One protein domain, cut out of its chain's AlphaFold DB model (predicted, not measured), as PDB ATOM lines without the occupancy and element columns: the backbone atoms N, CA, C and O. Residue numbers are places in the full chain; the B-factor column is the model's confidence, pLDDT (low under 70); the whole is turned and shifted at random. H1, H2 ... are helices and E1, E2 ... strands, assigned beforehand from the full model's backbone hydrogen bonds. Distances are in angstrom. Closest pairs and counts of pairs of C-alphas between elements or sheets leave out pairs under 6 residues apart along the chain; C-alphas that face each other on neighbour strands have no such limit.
ATOM      1  N   LYS A  63     177.446  37.996   3.185       79.25
ATOM      2  CA  LYS A  63     176.837  37.176   4.243       79.25
ATOM      3  C   LYS A  63     177.279  37.745   5.593       79.25
ATOM      4  O   LYS A  63     178.414  37.472   5.992       79.25
ATOM      5  N   PRO A  64     176.437  38.521   6.299       70.38
ATOM      6  CA  PRO A  64     176.795  39.004   7.622       70.38
ATOM      7  C   PRO A  64     177.024  37.818   8.559       70.38
ATOM      8  O   PRO A  64     176.249  36.858   8.575       70.38
ATOM      9  N   LYS A  65     178.101  37.875   9.348       65.06
ATOM     10  CA  LYS A  65     178.258  36.995  10.508       65.06
ATOM     11  C   LYS A  65     177.198  37.406  11.529       65.06
ATOM     12  O   LYS A  65     177.351  38.416  12.205       65.06
ATOM     13  N   VAL A  66     176.103  36.650  11.585       65.56
ATOM     14  CA  VAL A  66     175.054  36.827  12.591       65.56
ATOM     15  C   VAL A  66     175.589  36.278  13.908       65.56
ATOM     16  O   VAL A  66     175.622  35.067  14.113       65.56
ATOM     17  N   TYR A  67     176.030  37.166  14.791       56.75
ATOM     18  CA  TYR A  67     176.180  36.826  16.199       56.75
ATOM     19  C   TYR A  67     174.782  36.853  16.807       56.75
ATOM     20  O   TYR A  67     174.193  37.916  16.998       56.75
ATOM     21  N   ILE A  68     174.210  35.671  17.027       50.59
ATOM     22  CA  ILE A  68     172.933  35.537  17.721       50.59
ATOM     23  C   ILE A  68     173.141  36.038  19.155       50.59
ATOM     24  O   ILE A  68     173.914  35.465  19.920       50.59
ATOM     25  N   ALA A  69     172.454  37.124  19.506       46.19
ATOM     26  CA  ALA A  69     172.418  37.710  20.840       46.19
ATOM     27  C   ALA A  69     171.606  36.832  21.815       46.19
ATOM     28  O   ALA A  69     170.562  37.233  22.313       46.19
ATOM     29  N   VAL A  70     172.088  35.618  22.093       50.16
ATOM     30  CA  VAL A  70     171.625  34.763  23.208       50.16
ATOM     31  C   VAL A  70     172.713  34.732  24.299       50.16
ATOM     32  O   VAL A  70     172.947  33.733  24.960       50.16
ATOM     33  N   VAL A  71     173.426  35.848  24.478       51.06
ATOM     34  CA  VAL A  71     174.514  36.000  25.471       51.06
ATOM     35  C   VAL A  71     174.103  36.915  26.637       51.06
ATOM     36  O   VAL A  71     174.864  37.118  27.569       51.06
ATOM     37  N   ALA A  72     172.882  37.459  26.645       50.88
ATOM     38  CA  ALA A  72     172.488  38.475  27.630       50.88
ATOM     39  C   ALA A  72     171.827  37.941  28.921       50.88
ATOM     40  O   ALA A  72     171.510  38.747  29.789       50.88
ATOM     41  N   LEU A  73     171.606  36.629  29.082       54.53
ATOM     42  CA  LEU A  73     170.958  36.080  30.293       54.53
ATOM     43  C   LEU A  73     171.708  34.932  30.979       54.53
ATOM     44  O   LEU A  73     171.235  34.435  31.996       54.53
ATOM     45  N   LEU A  74     172.876  34.530  30.477       52.19
ATOM     46  CA  LEU A  74     173.753  33.615  31.203       52.19
ATOM     47  C   LEU A  74     175.018  34.369  31.586       52.19
ATOM     48  O   LEU A  74     175.744  34.883  30.740       52.19
ATOM     49  N   ASP A  75     175.193  34.472  32.891       46.44
ATOM     50  CA  ASP A  75     176.238  35.181  33.604       46.44
ATOM     51  C   ASP A  75     177.633  35.010  32.959       46.44
ATOM     52  O   ASP A  75     178.153  33.907  32.806       46.44
ATOM     53  N   HIS A  76     178.209  36.137  32.541       61.38
ATOM     54  CA  HIS A  76     179.647  36.425  32.526       61.38
ATOM     55  C   HIS A  76     180.645  35.374  31.979       61.38
ATOM     56  O   HIS A  76     181.708  35.169  32.561       61.38
ATOM     57  N   PHE A  77     180.419  34.801  30.794       57.66
ATOM     58  CA  PHE A  77     181.510  34.183  30.018       57.66
ATOM     59  C   PHE A  77     182.076  35.156  28.974       57.66
ATOM     60  O   PHE A  77     181.866  35.003  27.773       57.66
ATOM     61  N   GLN A  78     182.804  36.178  29.435       68.69
ATOM     62  CA  GLN A  78     183.627  37.009  28.551       68.69
ATOM     63  C   GLN A  78     184.902  36.230  28.196       68.69
ATOM     64  O   GLN A  78     185.751  35.992  29.057       68.69
ATOM     65  N   GLU A  79     185.044  35.831  26.933       72.44
ATOM     66  CA  GLU A  79     186.278  35.213  26.445       72.44
ATOM     67  C   GLU A  79     187.435  36.228  26.562       72.44
ATOM     68  O   GLU A  79     187.315  37.360  26.089       72.44
ATOM     69  N   PRO A  80     188.545  35.889  27.240       80.88
ATOM     70  CA  PRO A  80     189.632  36.817  27.482       80.88
ATOM     71  C   PRO A  80     190.310  37.180  26.170       80.88
ATOM     72  O   PRO A  80     190.645  36.327  25.352       80.88
ATOM     73  N   PHE A  81     190.609  38.464  26.026       82.94
ATOM     74  CA  PHE A  81     191.179  39.017  24.802       82.94
ATOM     75  C   PHE A  81     192.692  38.754  24.674       82.94
ATOM     76  O   PHE A  81     193.317  39.148  23.693       82.94
ATOM     77  N   SER A  82     193.307  38.101  25.668       85.81
ATOM     78  CA  SER A  82     194.731  37.763  25.680       85.81
ATOM     79  C   SER A  82     195.029  36.530  26.534       85.81
ATOM     80  O   SER A  82     194.430  36.329  27.590       85.81
ATOM     81  N   VAL A  83     196.044  35.754  26.137       83.75
ATOM     82  CA  VAL A  83     196.551  34.593  26.895       83.75
ATOM     83  C   VAL A  83     196.976  34.990  28.312       83.75
ATOM     84  O   VAL A  83     196.713  34.264  29.267       83.75
ATOM     85  N   ARG A  84     197.579  36.175  28.480       84.69
ATOM     86  CA  ARG A  84     197.976  36.668  29.809       84.69
ATOM     87  C   ARG A  84     196.764  36.874  30.711       84.69
ATOM     88  O   ARG A  84     196.824  36.507  31.874       84.69
ATOM     89  N   GLN A  85     195.670  37.408  30.170       85.44
ATOM     90  CA  GLN A  85     194.417  37.599  30.901       85.44
ATOM     91  C   GLN A  85     193.748  36.254  31.216       85.44
ATOM     92  O   GLN A  85     193.302  36.040  32.338       85.44
ATOM     93  N   ALA A  86     193.752  35.317  30.262       82.88
ATOM     94  CA  ALA A  86     193.220  33.967  30.436       82.88
ATOM     95  C   ALA A  86     193.879  33.209  31.600       82.88
ATOM     96  O   ALA A  86     193.191  32.557  32.380       82.88
ATOM     97  N   LEU A  87     195.204  33.320  31.743       84.12
ATOM     98  CA  LEU A  87     195.964  32.625  32.789       84.12
ATOM     99  C   LEU A  87     195.723  33.176  34.202       84.12
ATOM    100  O   LEU A  87     195.937  32.450  35.172       84.12
ATOM    101  N   GLN A  88     195.272  34.430  34.325       85.88
ATOM    102  CA  GLN A  88     194.918  35.043  35.613       85.88
ATOM    103  C   GLN A  88     193.520  34.634  36.097       85.88
ATOM    104  O   GLN A  88     193.205  34.793  37.273       85.88
ATOM    105  N   LEU A  89     192.675  34.098  35.210       84.69
ATOM    106  CA  LEU A  89     191.315  33.685  35.538       84.69
ATOM    107  C   LEU A  89     191.301  32.221  36.029       84.69
ATOM    108  O   LEU A  89     191.614  31.313  35.253       84.69
ATOM    109  N   PRO A  90     190.898  31.943  37.289       87.19
ATOM    110  CA  PRO A  90     190.990  30.598  37.873       87.19
ATOM    111  C   PRO A  90     190.206  29.528  37.107       87.19
ATOM    112  O   PRO A  90     190.672  28.399  36.943       87.19
ATOM    113  N   HIS A  91     189.026  29.888  36.602       83.25
ATOM    114  CA  HIS A  91     188.167  28.984  35.843       83.25
ATOM    115  C   HIS A  91     188.791  28.610  34.486       83.25
ATOM    116  O   HIS A  91     188.718  27.451  34.071       83.25
ATOM    117  N   TRP A  92     189.496  29.537  33.826       83.88
ATOM    118  CA  TRP A  92     190.239  29.261  32.589       83.88
ATOM    119  C   TRP A  92     191.482  28.432  32.825       83.88
ATOM    120  O   TRP A  92     191.702  27.462  32.101       83.88
ATOM    121  N   LYS A  93     192.247  28.740  33.873       86.88
ATOM    122  CA  LYS A  93     193.402  27.931  34.265       86.88
ATOM    123  C   LYS A  93     192.996  26.485  34.558       86.88
ATOM    124  O   LYS A  93     193.598  25.567  34.016       86.88
ATOM    125  N   THR A  94     191.939  26.285  35.345       90.00
ATOM    126  CA  THR A  94     191.442  24.942  35.695       90.00
ATOM    127  C   THR A  94     190.932  24.195  34.465       90.00
ATOM    128  O   THR A  94     191.241  23.021  34.282       90.00
ATOM    129  N   THR A  95     190.208  24.879  33.575       87.19
ATOM    130  CA  THR A  95     189.737  24.284  32.314       87.19
ATOM    131  C   THR A  95     190.902  23.911  31.396       87.19
ATOM    132  O   THR A  95     190.878  22.854  30.766       87.19
ATOM    133  N   MET A  96     191.931  24.757  31.316       88.56
ATOM    134  CA  MET A  96     193.122  24.515  30.505       88.56
ATOM    135  C   MET A  96     193.943  23.344  31.050       88.56
ATOM    136  O   MET A  96     194.324  22.469  30.277       88.56
ATOM    137  N   GLU A  97     194.119  23.269  32.369       90.69
ATOM    138  CA  GLU A  97     194.781  22.153  33.050       90.69
ATOM    139  C   GLU A  97     194.007  20.842  32.863       90.69
ATOM    140  O   GLU A  97     194.580  19.821  32.494       90.69
ATOM    141  N   ALA A  98     192.681  20.865  33.033       90.75
ATOM    142  CA  ALA A  98     191.835  19.694  32.825       90.75
ATOM    143  C   ALA A  98     191.900  19.196  31.372       90.75
ATOM    144  O   ALA A  98     192.030  17.990  31.131       90.75
ATOM    145  N   LYS A  99     191.865  20.112  30.395       87.31
ATOM    146  CA  LYS A  99     192.046  19.784  28.974       87.31
ATOM    147  C   LYS A  99     193.431  19.199  28.711       87.31
ATOM    148  O   LYS A  99     193.519  18.154  28.074       87.31
ATOM    149  N   TYR A 100     194.492  19.818  29.225       89.94
ATOM    150  CA  TYR A 100     195.863  19.333  29.064       89.94
ATOM    151  C   TYR A 100     196.056  17.946  29.686       89.94
ATOM    152  O   TYR A 100     196.489  17.022  29.006       89.94
ATOM    153  N   SER A 101     195.632  17.756  30.936       91.06
ATOM    154  CA  SER A 101     195.656  16.464  31.630       91.06
ATOM    155  C   SER A 101     194.903  15.384  30.846       91.06
ATOM    156  O   SER A 101     195.371  14.252  30.722       91.06
ATOM    157  N   THR A 102     193.755  15.734  30.261       88.75
ATOM    158  CA  THR A 102     192.979  14.828  29.403       88.75
ATOM    159  C   THR A 102     193.717  14.491  28.108       88.75
ATOM    160  O   THR A 102     193.706  13.333  27.696       88.75
ATOM    161  N   LEU A 103     194.381  15.459  27.473       86.19
ATOM    162  CA  LEU A 103     195.191  15.223  26.275       86.19
ATOM    163  C   LEU A 103     196.394  14.327  26.570       86.19
ATOM    164  O   LEU A 103     196.636  13.388  25.821       86.19
ATOM    165  N   VAL A 104     197.103  14.568  27.675       85.19
ATOM    166  CA  VAL A 104     198.254  13.754  28.093       85.19
ATOM    167  C   VAL A 104     197.826  12.321  28.407       85.19
ATOM    168  O   VAL A 104     198.469  11.383  27.946       85.19
ATOM    169  N   ARG A 105     196.707  12.122  29.122       83.56
ATOM    170  CA  ARG A 105     196.170  10.771  29.377       83.56
ATOM    171  C   ARG A 105     195.764  10.039  28.101       83.56
ATOM    172  O   ARG A 105     195.881   8.822  28.046       83.56
ATOM    173  N   ASN A 106     195.283  10.769  27.098       83.50
ATOM    174  CA  ASN A 106     194.843  10.212  25.820       83.50
ATOM    175  C   ASN A 106     195.894  10.372  24.710       83.50
ATOM    176  O   ASN A 106     195.541  10.342  23.528       83.50
ATOM    177  N   ALA A 107     197.167  10.569  25.069       82.44
ATOM    178  CA  ALA A 107     198.233  10.727  24.096       82.44
ATOM    179  C   ALA A 107     198.328   9.477  23.207       82.44
ATOM    180  O   ALA A 107     198.250   8.343  23.680       82.44
ATOM    181  N   LYS A 108     198.482   9.691  21.899       81.94
ATOM    182  CA  LYS A 108     198.613   8.621  20.906       81.94
ATOM    183  C   LYS A 108     199.939   8.759  20.181       81.94
ATOM    184  O   LYS A 108     200.320   9.861  19.789       81.94
ATOM    185  N   LEU A 109     200.608   7.630  19.973       85.12
ATOM    186  CA  LEU A 109     201.775   7.564  19.104       85.12
ATOM    187  C   LEU A 109     201.327   7.641  17.645       85.12
ATOM    188  O   LEU A 109     200.431   6.912  17.217       85.12
ATOM    189  N   VAL A 110     201.956   8.539  16.895       85.06
ATOM    190  CA  VAL A 110     201.698   8.758  15.473       85.06
ATOM    191  C   VAL A 110     203.031   8.727  14.748       85.06
ATOM    192  O   VAL A 110     203.981   9.398  15.154       85.06
ATOM    193  N   ALA A 111     203.109   7.941  13.679       86.06
ATOM    194  CA  ALA A 111     204.290   7.894  12.844       86.06
ATOM    195  C   ALA A 111     204.430   9.196  12.054       86.06
ATOM    196  O   ALA A 111     203.468   9.763  11.526       86.06
ATOM    197  N   LYS A 112     205.668   9.661  11.937       84.00
ATOM    198  CA  LYS A 112     206.005  10.866  11.190       84.00
ATOM    199  C   LYS A 112     206.179  10.514   9.714       84.00
ATOM    200  O   LYS A 112     207.287  10.499   9.193       84.00
ATOM    201  N   GLY A 113     205.067  10.208   9.047       77.94
ATOM    202  CA  GLY A 113     205.042   9.607   7.705       77.94
ATOM    203  C   GLY A 113     205.766  10.384   6.596       77.94
ATOM    204  O   GLY A 113     206.056   9.818   5.550       77.94
ATOM    205  N   PHE A 114     206.087  11.665   6.803       75.00
ATOM    206  CA  PHE A 114     206.880  12.460   5.858       75.00
ATOM    207  C   PHE A 114     208.389  12.203   5.929       75.00
ATOM    208  O   PHE A 114     209.114  12.631   5.038       75.00
ATOM    209  N   GLN A 115     208.869  11.550   6.989       81.12
ATOM    210  CA  GLN A 115     210.269  11.140   7.114       81.12
ATOM    211  C   GLN A 115     210.526   9.743   6.540       81.12
ATOM    212  O   GLN A 115     211.667   9.307   6.550       81.12
ATOM    213  N   GLN A 116     209.489   9.049   6.057       82.62
ATOM    214  CA  GLN A 116     209.652   7.751   5.407       82.62
ATOM    215  C   GLN A 116     210.122   7.943   3.960       82.62
ATOM    216  O   GLN A 116     209.499   8.677   3.187       82.62
ATOM    217  N   HIS A 117     211.203   7.266   3.588       79.75
ATOM    218  CA  HIS A 117     211.795   7.294   2.258       79.75
ATOM    219  C   HIS A 117     211.222   6.172   1.386       79.75
ATOM    220  O   HIS A 117     211.286   4.993   1.734       79.75
ATOM    221  N   ALA A 118     210.689   6.535   0.218       78.50
ATOM    222  CA  ALA A 118     210.213   5.559  -0.759       78.50
ATOM    223  C   ALA A 118     211.352   4.613  -1.187       78.50
ATOM    224  O   ALA A 118     212.499   5.039  -1.312       78.50
ATOM    225  N   SER A 119     211.026   3.341  -1.429       76.12
ATOM    226  CA  SER A 119     211.957   2.235  -1.736       76.12
ATOM    227  C   SER A 119     212.904   1.804  -0.606       76.12
ATOM    228  O   SER A 119     213.563   0.780  -0.752       76.12
ATOM    229  N   VAL A 120     212.967   2.543   0.509       77.69
ATOM    230  CA  VAL A 120     213.730   2.161   1.712       77.69
ATOM    231  C   VAL A 120     212.779   1.724   2.821       77.69
ATOM    232  O   VAL A 120     212.906   0.625   3.345       77.69
ATOM    233  N   ASP A 121     211.793   2.569   3.126       76.31
ATOM    234  CA  ASP A 121     210.848   2.360   4.225       76.31
ATOM    235  C   ASP A 121     209.492   1.817   3.755       76.31
ATOM    236  O   ASP A 121     208.709   1.341   4.573       76.31
ATOM    237  N   PHE A 122     209.179   1.923   2.460       74.81
ATOM    238  CA  PHE A 122     207.991   1.329   1.840       74.81
ATOM    239  C   PHE A 122     208.190   1.189   0.324       74.81
ATOM    240  O   PHE A 122     208.805   2.053  -0.310       74.81
ATOM    241  N   SER A 123     207.662   0.116  -0.267       71.06
ATOM    242  CA  SER A 123     207.719  -0.139  -1.714       71.06
ATOM    243  C   SER A 123     206.572   0.536  -2.469       71.06
ATOM    244  O   SER A 123     206.818   1.237  -3.445       71.06
ATOM    245  N   ASP A 124     205.343   0.402  -1.969       67.62
ATOM    246  CA  ASP A 124     204.130   0.971  -2.556       67.62
ATOM    247  C   ASP A 124     203.296   1.700  -1.497       67.62
ATOM    248  O   ASP A 124     203.226   1.303  -0.337       67.62
ATOM    249  N   THR A 125     202.643   2.798  -1.892       66.44
ATOM    250  CA  THR A 125     201.651   3.489  -1.052       66.44
ATOM    251  C   THR A 125     200.259   3.172  -1.576       66.44
ATOM    252  O   THR A 125     199.770   3.827  -2.498       66.44
ATOM    253  N   PHE A 126     199.597   2.186  -0.978       58.66
ATOM    254  CA  PHE A 126     198.198   1.903  -1.281       58.66
ATOM    255  C   PHE A 126     197.306   2.792  -0.418       58.66
ATOM    256  O   PHE A 126     196.975   2.467   0.714       58.66
ATOM    257  N   GLY A 127     196.909   3.945  -0.950       64.44
ATOM    258  CA  GLY A 127     195.759   4.653  -0.398       64.44
ATOM    259  C   GLY A 127     194.479   3.929  -0.828       64.44
ATOM    260  O   GLY A 127     194.340   3.666  -2.027       64.44
ATOM    261  N   PRO A 128     193.519   3.640   0.070       62.66
ATOM    262  CA  PRO A 128     192.216   3.107  -0.316       62.66
ATOM    263  C   PRO A 128     191.393   4.208  -1.002       62.66
ATOM    264  O   PRO A 128     190.457   4.774  -0.441       62.66
ATOM    265  N   ILE A 129     191.758   4.561  -2.235       70.88
ATOM    266  CA  ILE A 129     190.985   5.489  -3.056       70.88
ATOM    267  C   ILE A 129     189.945   4.663  -3.797       70.88
ATOM    268  O   ILE A 129     190.185   4.136  -4.886       70.88
ATOM    269  N   VAL A 130     188.761   4.556  -3.198       81.38
ATOM    270  CA  VAL A 130     187.599   4.035  -3.913       81.38
ATOM    271  C   VAL A 130     187.256   5.026  -5.023       81.38
ATOM    272  O   VAL A 130     186.981   6.200  -4.771       81.38
ATOM    273  N   LYS A 131     187.296   4.571  -6.277       89.19
ATOM    274  CA  LYS A 131     186.943   5.414  -7.424       89.19
ATOM    275  C   LYS A 131     185.426   5.625  -7.456       89.19
ATOM    276  O   LYS A 131     184.664   4.700  -7.177       89.19
ATOM    277  N   ALA A 132     184.978   6.809  -7.869       92.69
ATOM    278  CA  ALA A 132     183.548   7.122  -7.969       92.69
ATOM    279  C   ALA A 132     182.729   6.094  -8.792       92.69
ATOM    280  O   ALA A 132     181.647   5.725  -8.334       92.69
ATOM    281  N   PRO A 133     183.226   5.541  -9.922       95.31
ATOM    282  CA  PRO A 133     182.517   4.485 -10.649       95.31
ATOM    283  C   PRO A 133     182.291   3.213  -9.820       95.31
ATOM    284  O   PRO A 133     181.236   2.597  -9.917       95.31
ATOM    285  N   THR A 134     183.241   2.834  -8.962       95.06
ATOM    286  CA  THR A 134     183.103   1.671  -8.072       95.06
ATOM    287  C   THR A 134     181.960   1.875  -7.081       95.06
ATOM    288  O   THR A 134     181.150   0.975  -6.875       95.06
ATOM    289  N   ILE A 135     181.850   3.084  -6.522       94.56
ATOM    290  CA  ILE A 135     180.756   3.467  -5.618       94.56
ATOM    291  C   ILE A 135     179.410   3.430  -6.360       94.56
ATOM    292  O   ILE A 135     178.429   2.910  -5.835       94.56
ATOM    293  N   GLN A 136     179.360   3.929  -7.598       96.19
ATOM    294  CA  GLN A 136     178.144   3.911  -8.421       96.19
ATOM    295  C   GLN A 136     177.683   2.490  -8.760       96.19
ATOM    296  O   GLN A 136     176.489   2.204  -8.668       96.19
ATOM    297  N   ILE A 137     178.608   1.590  -9.107       97.06
ATOM    298  CA  ILE A 137     178.296   0.175  -9.357       97.06
ATOM    299  C   ILE A 137     177.747  -0.471  -8.083       97.06
ATOM    300  O   ILE A 137     176.719  -1.140  -8.136       97.06
ATOM    301  N   PHE A 138     178.382  -0.218  -6.935       96.19
ATOM    302  CA  PHE A 138     177.917  -0.721  -5.644       96.19
ATOM    303  C   PHE A 138     176.474  -0.287  -5.340       96.19
ATOM    304  O   PHE A 138     175.624  -1.139  -5.089       96.19
ATOM    305  N   PHE A 139     176.159   1.010  -5.441       96.75
ATOM    306  CA  PHE A 139     174.792   1.492  -5.206       96.75
ATOM    307  C   PHE A 139     173.788   0.974  -6.241       96.75
ATOM    308  O   PHE A 139     172.660   0.651  -5.879       96.75
ATOM    309  N   THR A 140     174.191   0.846  -7.508       97.69
ATOM    310  CA  THR A 140     173.336   0.262  -8.554       97.69
ATOM    311  C   THR A 140     172.929  -1.166  -8.194       97.69
ATOM    312  O   THR A 140     171.757  -1.512  -8.307       97.69
ATOM    313  N   LEU A 141     173.874  -1.981  -7.714       97.56
ATOM    314  CA  LEU A 141     173.600  -3.348  -7.267       97.56
ATOM    315  C   LEU A 141     172.664  -3.364  -6.060       97.56
ATOM    316  O   LEU A 141     171.683  -4.100  -6.061       97.56
ATOM    317  N   VAL A 142     172.927  -2.520  -5.062       98.00
ATOM    318  CA  VAL A 142     172.072  -2.427  -3.875       98.00
ATOM    319  C   VAL A 142     170.621  -2.135  -4.256       98.00
ATOM    320  O   VAL A 142     169.718  -2.818  -3.780       98.00
ATOM    321  N   VAL A 143     170.398  -1.152  -5.132       97.75
ATOM    322  CA  VAL A 143     169.049  -0.785  -5.581       97.75
ATOM    323  C   VAL A 143     168.423  -1.908  -6.413       97.75
ATOM    324  O   VAL A 143     167.256  -2.228  -6.211       97.75
ATOM    325  N   ALA A 144     169.188  -2.539  -7.309       98.19
ATOM    326  CA  ALA A 144     168.691  -3.613  -8.170       98.19
ATOM    327  C   ALA A 144     168.254  -4.863  -7.388       98.19
ATOM    328  O   ALA A 144     167.281  -5.511  -7.768       98.19
ATOM    329  N   TYR A 145     168.953  -5.190  -6.300       97.75
ATOM    330  CA  TYR A 145     168.662  -6.359  -5.465       97.75
ATOM    331  C   TYR A 145     167.906  -6.028  -4.176       97.75
ATOM    332  O   TYR A 145     167.656  -6.928  -3.372       97.75
ATOM    333  N   ASN A 146     167.527  -4.761  -3.979       96.25
ATOM    334  CA  ASN A 146     166.854  -4.275  -2.777       96.25
ATOM    335  C   ASN A 146     167.604  -4.660  -1.482       96.25
ATOM    336  O   ASN A 146     167.008  -5.156  -0.524       96.25
ATOM    337  N   TRP A 147     168.930  -4.492  -1.478       98.00
ATOM    338  CA  TRP A 147     169.769  -4.763  -0.309       98.00
ATOM    339  C   TRP A 147     169.720  -3.608   0.694       98.00
ATOM    340  O   TRP A 147     169.630  -2.442   0.319       98.00
ATOM    341  N   ASP A 148     169.823  -3.933   1.980       96.31
ATOM    342  CA  ASP A 148     169.990  -2.927   3.027       96.31
ATOM    343  C   ASP A 148     171.480  -2.581   3.191       96.31
ATOM    344  O   ASP A 148     172.339  -3.469   3.162       96.31
ATOM    345  N   ILE A 149     171.803  -1.294   3.342       95.88
ATOM    346  CA  ILE A 149     173.185  -0.826   3.521       95.88
ATOM    347  C   ILE A 149     173.391  -0.456   4.980       95.88
ATOM    348  O   ILE A 149     172.739   0.440   5.508       95.88
ATOM    349  N   GLN A 150     174.404  -1.060   5.596       94.69
ATOM    350  CA  GLN A 150     174.855  -0.686   6.929       94.69
ATOM    351  C   GLN A 150     176.299  -0.196   6.873       94.69
ATOM    352  O   GLN A 150     177.178  -0.855   6.319       94.69
ATOM    353  N   GLN A 151     176.548   0.974   7.458       92.38
ATOM    354  CA  GLN A 151     177.894   1.509   7.610       92.38
ATOM    355  C   GLN A 151     178.417   1.173   9.004       92.38
ATOM    356  O   GLN A 151     177.881   1.635  10.010       92.38
ATOM    357  N   VAL A 152     179.504   0.406   9.060       91.44
ATOM    358  CA  VAL A 152     180.213   0.122  10.308       91.44
ATOM    359  C   VAL A 152     181.456   0.999  10.368       91.44
ATOM    360  O   VAL A 152     182.354   0.877   9.538       91.44
ATOM    361  N   ASN A 153     181.514   1.889  11.357       85.50
ATOM    362  CA  ASN A 153     182.739   2.613  11.674       85.50
ATOM    363  C   ASN A 153     183.539   1.817  12.710       85.50
ATOM    364  O   ASN A 153     183.131   1.701  13.867       85.50
ATOM    365  N   ILE A 154     184.680   1.272  12.299       80.75
ATOM    366  CA  ILE A 154     185.569   0.544  13.202       80.75
ATOM    367  C   ILE A 154     186.485   1.560  13.876       80.75
ATOM    368  O   ILE A 154     187.448   2.054  13.287       80.75
ATOM    369  N   ASN A 155     186.203   1.850  15.147       79.69
ATOM    370  CA  ASN A 155     187.111   2.641  15.962       79.69
ATOM    371  C   ASN A 155     188.482   1.964  15.988       79.69
ATOM    372  O   ASN A 155     188.595   0.782  16.309       79.69
ATOM    373  N   ASN A 156     189.527   2.743  15.715       71.25
ATOM    374  CA  ASN A 156     190.907   2.291  15.852       71.25
ATOM    375  C   ASN A 156     191.357   1.207  14.849       71.25
ATOM    376  O   ASN A 156     192.334   0.512  15.129       71.25
ATOM    377  N   SER A 157     190.687   1.066  13.697       68.44
ATOM    378  CA  SER A 157     191.041   0.078  12.657       68.44
ATOM    379  C   SER A 157     192.523   0.132  12.269       68.44
ATOM    380  O   SER A 157     193.186  -0.901  12.225       68.44
ATOM    381  N   PHE A 158     193.073   1.337  12.117       69.44
ATOM    382  CA  PHE A 158     194.479   1.552  11.771       69.44
ATOM    383  C   PHE A 158     195.472   1.173  12.878       69.44
ATOM    384  O   PHE A 158     196.600   0.826  12.558       69.44
ATOM    385  N   LEU A 159     195.105   1.233  14.168       73.00
ATOM    386  CA  LEU A 159     196.028   0.861  15.261       73.00
ATOM    387  C   LEU A 159     196.033  -0.648  15.552       73.00
ATOM    388  O   LEU A 159     196.823  -1.126  16.364       73.00
ATOM    389  N   ASN A 160     195.127  -1.398  14.925       73.56
ATOM    390  CA  ASN A 160     195.057  -2.854  15.022       73.56
ATOM    391  C   ASN A 160     195.438  -3.551  13.712       73.56
ATOM    392  O   ASN A 160     195.326  -4.773  13.637       73.56
ATOM    393  N   GLY A 161     195.891  -2.797  12.707       82.19
ATOM    394  CA  GLY A 161     196.413  -3.370  11.478       82.19
ATOM    395  C   GLY A 161     197.638  -4.233  11.768       82.19
ATOM    396  O   GLY A 161     198.511  -3.883  12.572       82.19
ATOM    397  N   ILE A 162     197.663  -5.401  11.137       83.00
ATOM    398  CA  ILE A 162     198.808  -6.302  11.177       83.00
ATOM    399  C   ILE A 162     199.874  -5.702  10.259       83.00
ATOM    400  O   ILE A 162     199.585  -5.380   9.108       83.00
ATOM    401  N   LEU A 163     201.096  -5.544  10.766       85.81
ATOM    402  CA  LEU A 163     202.243  -5.191   9.933       85.81
ATOM    403  C   LEU A 163     202.809  -6.476   9.328       85.81
ATOM    404  O   LEU A 163     203.211  -7.380  10.056       85.81
ATOM    405  N   HIS A 164     202.823  -6.558   7.999       82.69
ATOM    406  CA  HIS A 164     203.477  -7.657   7.279       82.69
ATOM    407  C   HIS A 164     205.003  -7.505   7.242       82.69
ATOM    408  O   HIS A 164     205.716  -8.477   7.003       82.69
ATOM    409  N   GLU A 165     205.490  -6.292   7.489       84.81
ATOM    410  CA  GLU A 165     206.895  -5.912   7.424       84.81
ATOM    411  C   GLU A 165     207.424  -5.549   8.816       84.81
ATOM    412  O   GLU A 165     206.692  -5.063   9.682       84.81
ATOM    413  N   ASP A 166     208.722  -5.757   9.023       88.38
ATOM    414  CA  ASP A 166     209.394  -5.464  10.286       88.38
ATOM    415  C   ASP A 166     209.723  -3.969  10.405       88.38
ATOM    416  O   ASP A 166     210.816  -3.509  10.066       88.38
ATOM    417  N   VAL A 167     208.774  -3.198  10.935       88.06
ATOM    418  CA  VAL A 167     208.950  -1.756  11.151       88.06
ATOM    419  C   VAL A 167     209.574  -1.493  12.520       88.06
ATOM    420  O   VAL A 167     209.087  -1.965  13.551       88.06
ATOM    421  N   HIS A 168     210.635  -0.692  12.541       89.94
ATOM    422  CA  HIS A 168     211.300  -0.251  13.764       89.94
ATOM    423  C   HIS A 168     211.146   1.265  13.936       89.94
ATOM    424  O   HIS A 168     211.113   2.011  12.961       89.94
ATOM    425  N   MET A 169     211.051   1.732  15.180       88.94
ATOM    426  CA  MET A 169     210.977   3.150  15.526       88.94
ATOM    427  C   MET A 169     212.036   3.518  16.562       88.94
ATOM    428  O   MET A 169     212.342   2.741  17.468       88.94
ATOM    429  N   CYS A 170     212.570   4.732  16.457       89.56
ATOM    430  CA  CYS A 170     213.444   5.287  17.483       89.56
ATOM    431  C   CYS A 170     212.723   5.362  18.836       89.56
ATOM    432  O   CYS A 170     211.497   5.503  18.903       89.56
ATOM    433  N   GLN A 171     213.496   5.297  19.920       91.19
ATOM    434  CA  GLN A 171     212.959   5.510  21.260       91.19
ATOM    435  C   GLN A 171     212.375   6.922  21.378       91.19
ATOM    436  O   GLN A 171     212.914   7.877  20.818       91.19
ATOM    437  N   LEU A 172     211.261   7.045  22.100       88.38
ATOM    438  CA  LEU A 172     210.640   8.342  22.334       88.38
ATOM    439  C   LEU A 172     211.541   9.223  23.197       88.38
ATOM    440  O   LEU A 172     212.156   8.754  24.159       88.38
ATOM    441  N   GLU A 173     211.540  10.520  22.905       85.00
ATOM    442  CA  GLU A 173     212.167  11.514  23.771       85.00
ATOM    443  C   GLU A 173     211.562  11.431  25.182       85.00
ATOM    444  O   GLU A 173     210.345  11.368  25.354       85.00
ATOM    445  N   GLY A 174     212.423  11.356  26.199       86.44
ATOM    446  CA  GLY A 174     212.019  11.151  27.597       86.44
ATOM    447  C   GLY A 174     211.788   9.691  28.014       86.44
ATOM    448  O   GLY A 174     211.680   9.429  29.207       86.44
ATOM    449  N   PHE A 175     211.780   8.739  27.074       85.44
ATOM    450  CA  PHE A 175     211.648   7.295  27.334       85.44
ATOM    451  C   PHE A 175     212.872   6.498  26.865       85.44
ATOM    452  O   PHE A 175     212.784   5.292  26.626       85.44
ATOM    453  N   VAL A 176     214.012   7.176  26.704       91.00
ATOM    454  CA  VAL A 176     215.261   6.540  26.285       91.00
ATOM    455  C   VAL A 176     215.846   5.733  27.443       91.00
ATOM    456  O   VAL A 176     216.021   6.248  28.547       91.00
ATOM    457  N   SER A 177     216.164   4.465  27.199       90.19
ATOM    458  CA  SER A 177     216.786   3.596  28.194       90.19
ATOM    459  C   SER A 177     218.207   4.060  28.519       90.19
ATOM    460  O   SER A 177     219.052   4.168  27.631       90.19
ATOM    461  N   SER A 178     218.500   4.255  29.809       91.69
ATOM    462  CA  SER A 178     219.844   4.636  30.267       91.69
ATOM    463  C   SER A 178     220.905   3.571  29.977       91.69
ATOM    464  O   SER A 178     222.078   3.910  29.857       91.69
ATOM    465  N   THR A 179     220.524   2.293  29.895       94.44
ATOM    466  CA  THR A 179     221.460   1.189  29.631       94.44
ATOM    467  C   THR A 179     221.640   0.933  28.139       94.44
ATOM    468  O   THR A 179     222.676   0.429  27.721       94.44
ATOM    469  N   HIS A 180     220.636   1.277  27.329       90.56
ATOM    470  CA  HIS A 180     220.586   0.952  25.905       90.56
ATOM    471  C   HIS A 180     220.051   2.137  25.082       90.56
ATOM    472  O   HIS A 180     218.978   2.040  24.479       90.56
ATOM    473  N   PRO A 181     220.788   3.261  25.021       91.38
ATOM    474  CA  PRO A 181     220.296   4.488  24.396       91.38
ATOM    475  C   PRO A 181     220.131   4.377  22.874       91.38
ATOM    476  O   PRO A 181     219.339   5.102  22.284       91.38
ATOM    477  N   THR A 182     220.857   3.460  22.228       92.81
ATOM    478  CA  THR A 182     220.856   3.269  20.767       92.81
ATOM    479  C   THR A 182     219.846   2.237  20.270       92.81
ATOM    480  O   THR A 182     219.745   2.015  19.067       92.81
ATOM    481  N   HIS A 183     219.115   1.569  21.167       92.50
ATOM    482  CA  HIS A 183     218.132   0.571  20.751       92.50
ATOM    483  C   HIS A 183     216.923   1.221  20.074       92.50
ATOM    484  O   HIS A 183     216.634   2.400  20.266       92.50
ATOM    485  N   VAL A 184     216.189   0.424  19.313       93.00
ATOM    486  CA  VAL A 184     214.948   0.824  18.650       93.00
ATOM    487  C   VAL A 184     213.815  -0.087  19.108       93.00
ATOM    488  O   VAL A 184     214.050  -1.221  19.526       93.00
ATOM    489  N   TYR A 185     212.581   0.400  19.036       91.38
ATOM    490  CA  TYR A 185     211.399  -0.412  19.300       91.38
ATOM    491  C   TYR A 185     210.918  -1.061  18.008       91.38
ATOM    492  O   TYR A 185     210.767  -0.384  16.994       91.38
ATOM    493  N   LYS A 186     210.633  -2.363  18.051       91.31
ATOM    494  CA  LYS A 186     209.933  -3.054  16.966       91.31
ATOM    495  C   LYS A 186     208.429  -2.849  17.120       91.31
ATOM    496  O   LYS A 186     207.868  -3.086  18.192       91.31
ATOM    497  N   LEU A 187     207.774  -2.417  16.051       90.00
ATOM    498  CA  LEU A 187     206.330  -2.237  16.003       90.00
ATOM    499  C   LEU A 187     205.651  -3.578  15.738       90.00
ATOM    500  O   LEU A 187     205.911  -4.232  14.735       90.00
TER     501      LEU A 187
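Overview. This is residues 63 to 187 of the 198 residues of the protein "Retrovirus-related Pol polyprotein from transposon RE1" of Vitis vinifera (UniProt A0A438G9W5). Little regular structure: a sprawling, open chain where short H1 makes a corner with the post H2, lone H3 ends a long loop out and back, and E1 and E2 form a small hairpin. The 125 printed residues run H1, H2, H3, E1, E2, mostly helix, with 42 in named elements; the sheet, E1 - E2, is antiparallel. It is extended, radius of gyration of the C-alphas 24.9 A, spanning 63 by 55 by 27 A.

Along the chain. Find C-alpha 83 at (196.551, 34.593, 26.895), where H1, residues 83 to 88, begins. H2, residues 90 to 105, runs 22.2 A; H3, residues 132 to 145, 20.2 A. E1 is residues 168 to 170; E2, residues 184 to 186, ends at (209.933, -3.054, 16.966).

Arrangement. H1 and H2 only just touch, only at the corner, with 3 pairs of C-alphas within 8 A, the closest Leu 87 and Lys 93, 5.5 A. H3 touches no helix. In the hairpin, N 169 and O 185, 2.8 A, are within hydrogen-bond range. H2 and H3 have every O i to N i+4 pair within range, H1 1 of 2.

Size, cuts and confidence. The printed part has no cut. Links H2 to H3, H3 to E1 and E1 to E2 are long. Residues 65 to 78, 124 to 128 and 157 to 158 have pLDDT under 70.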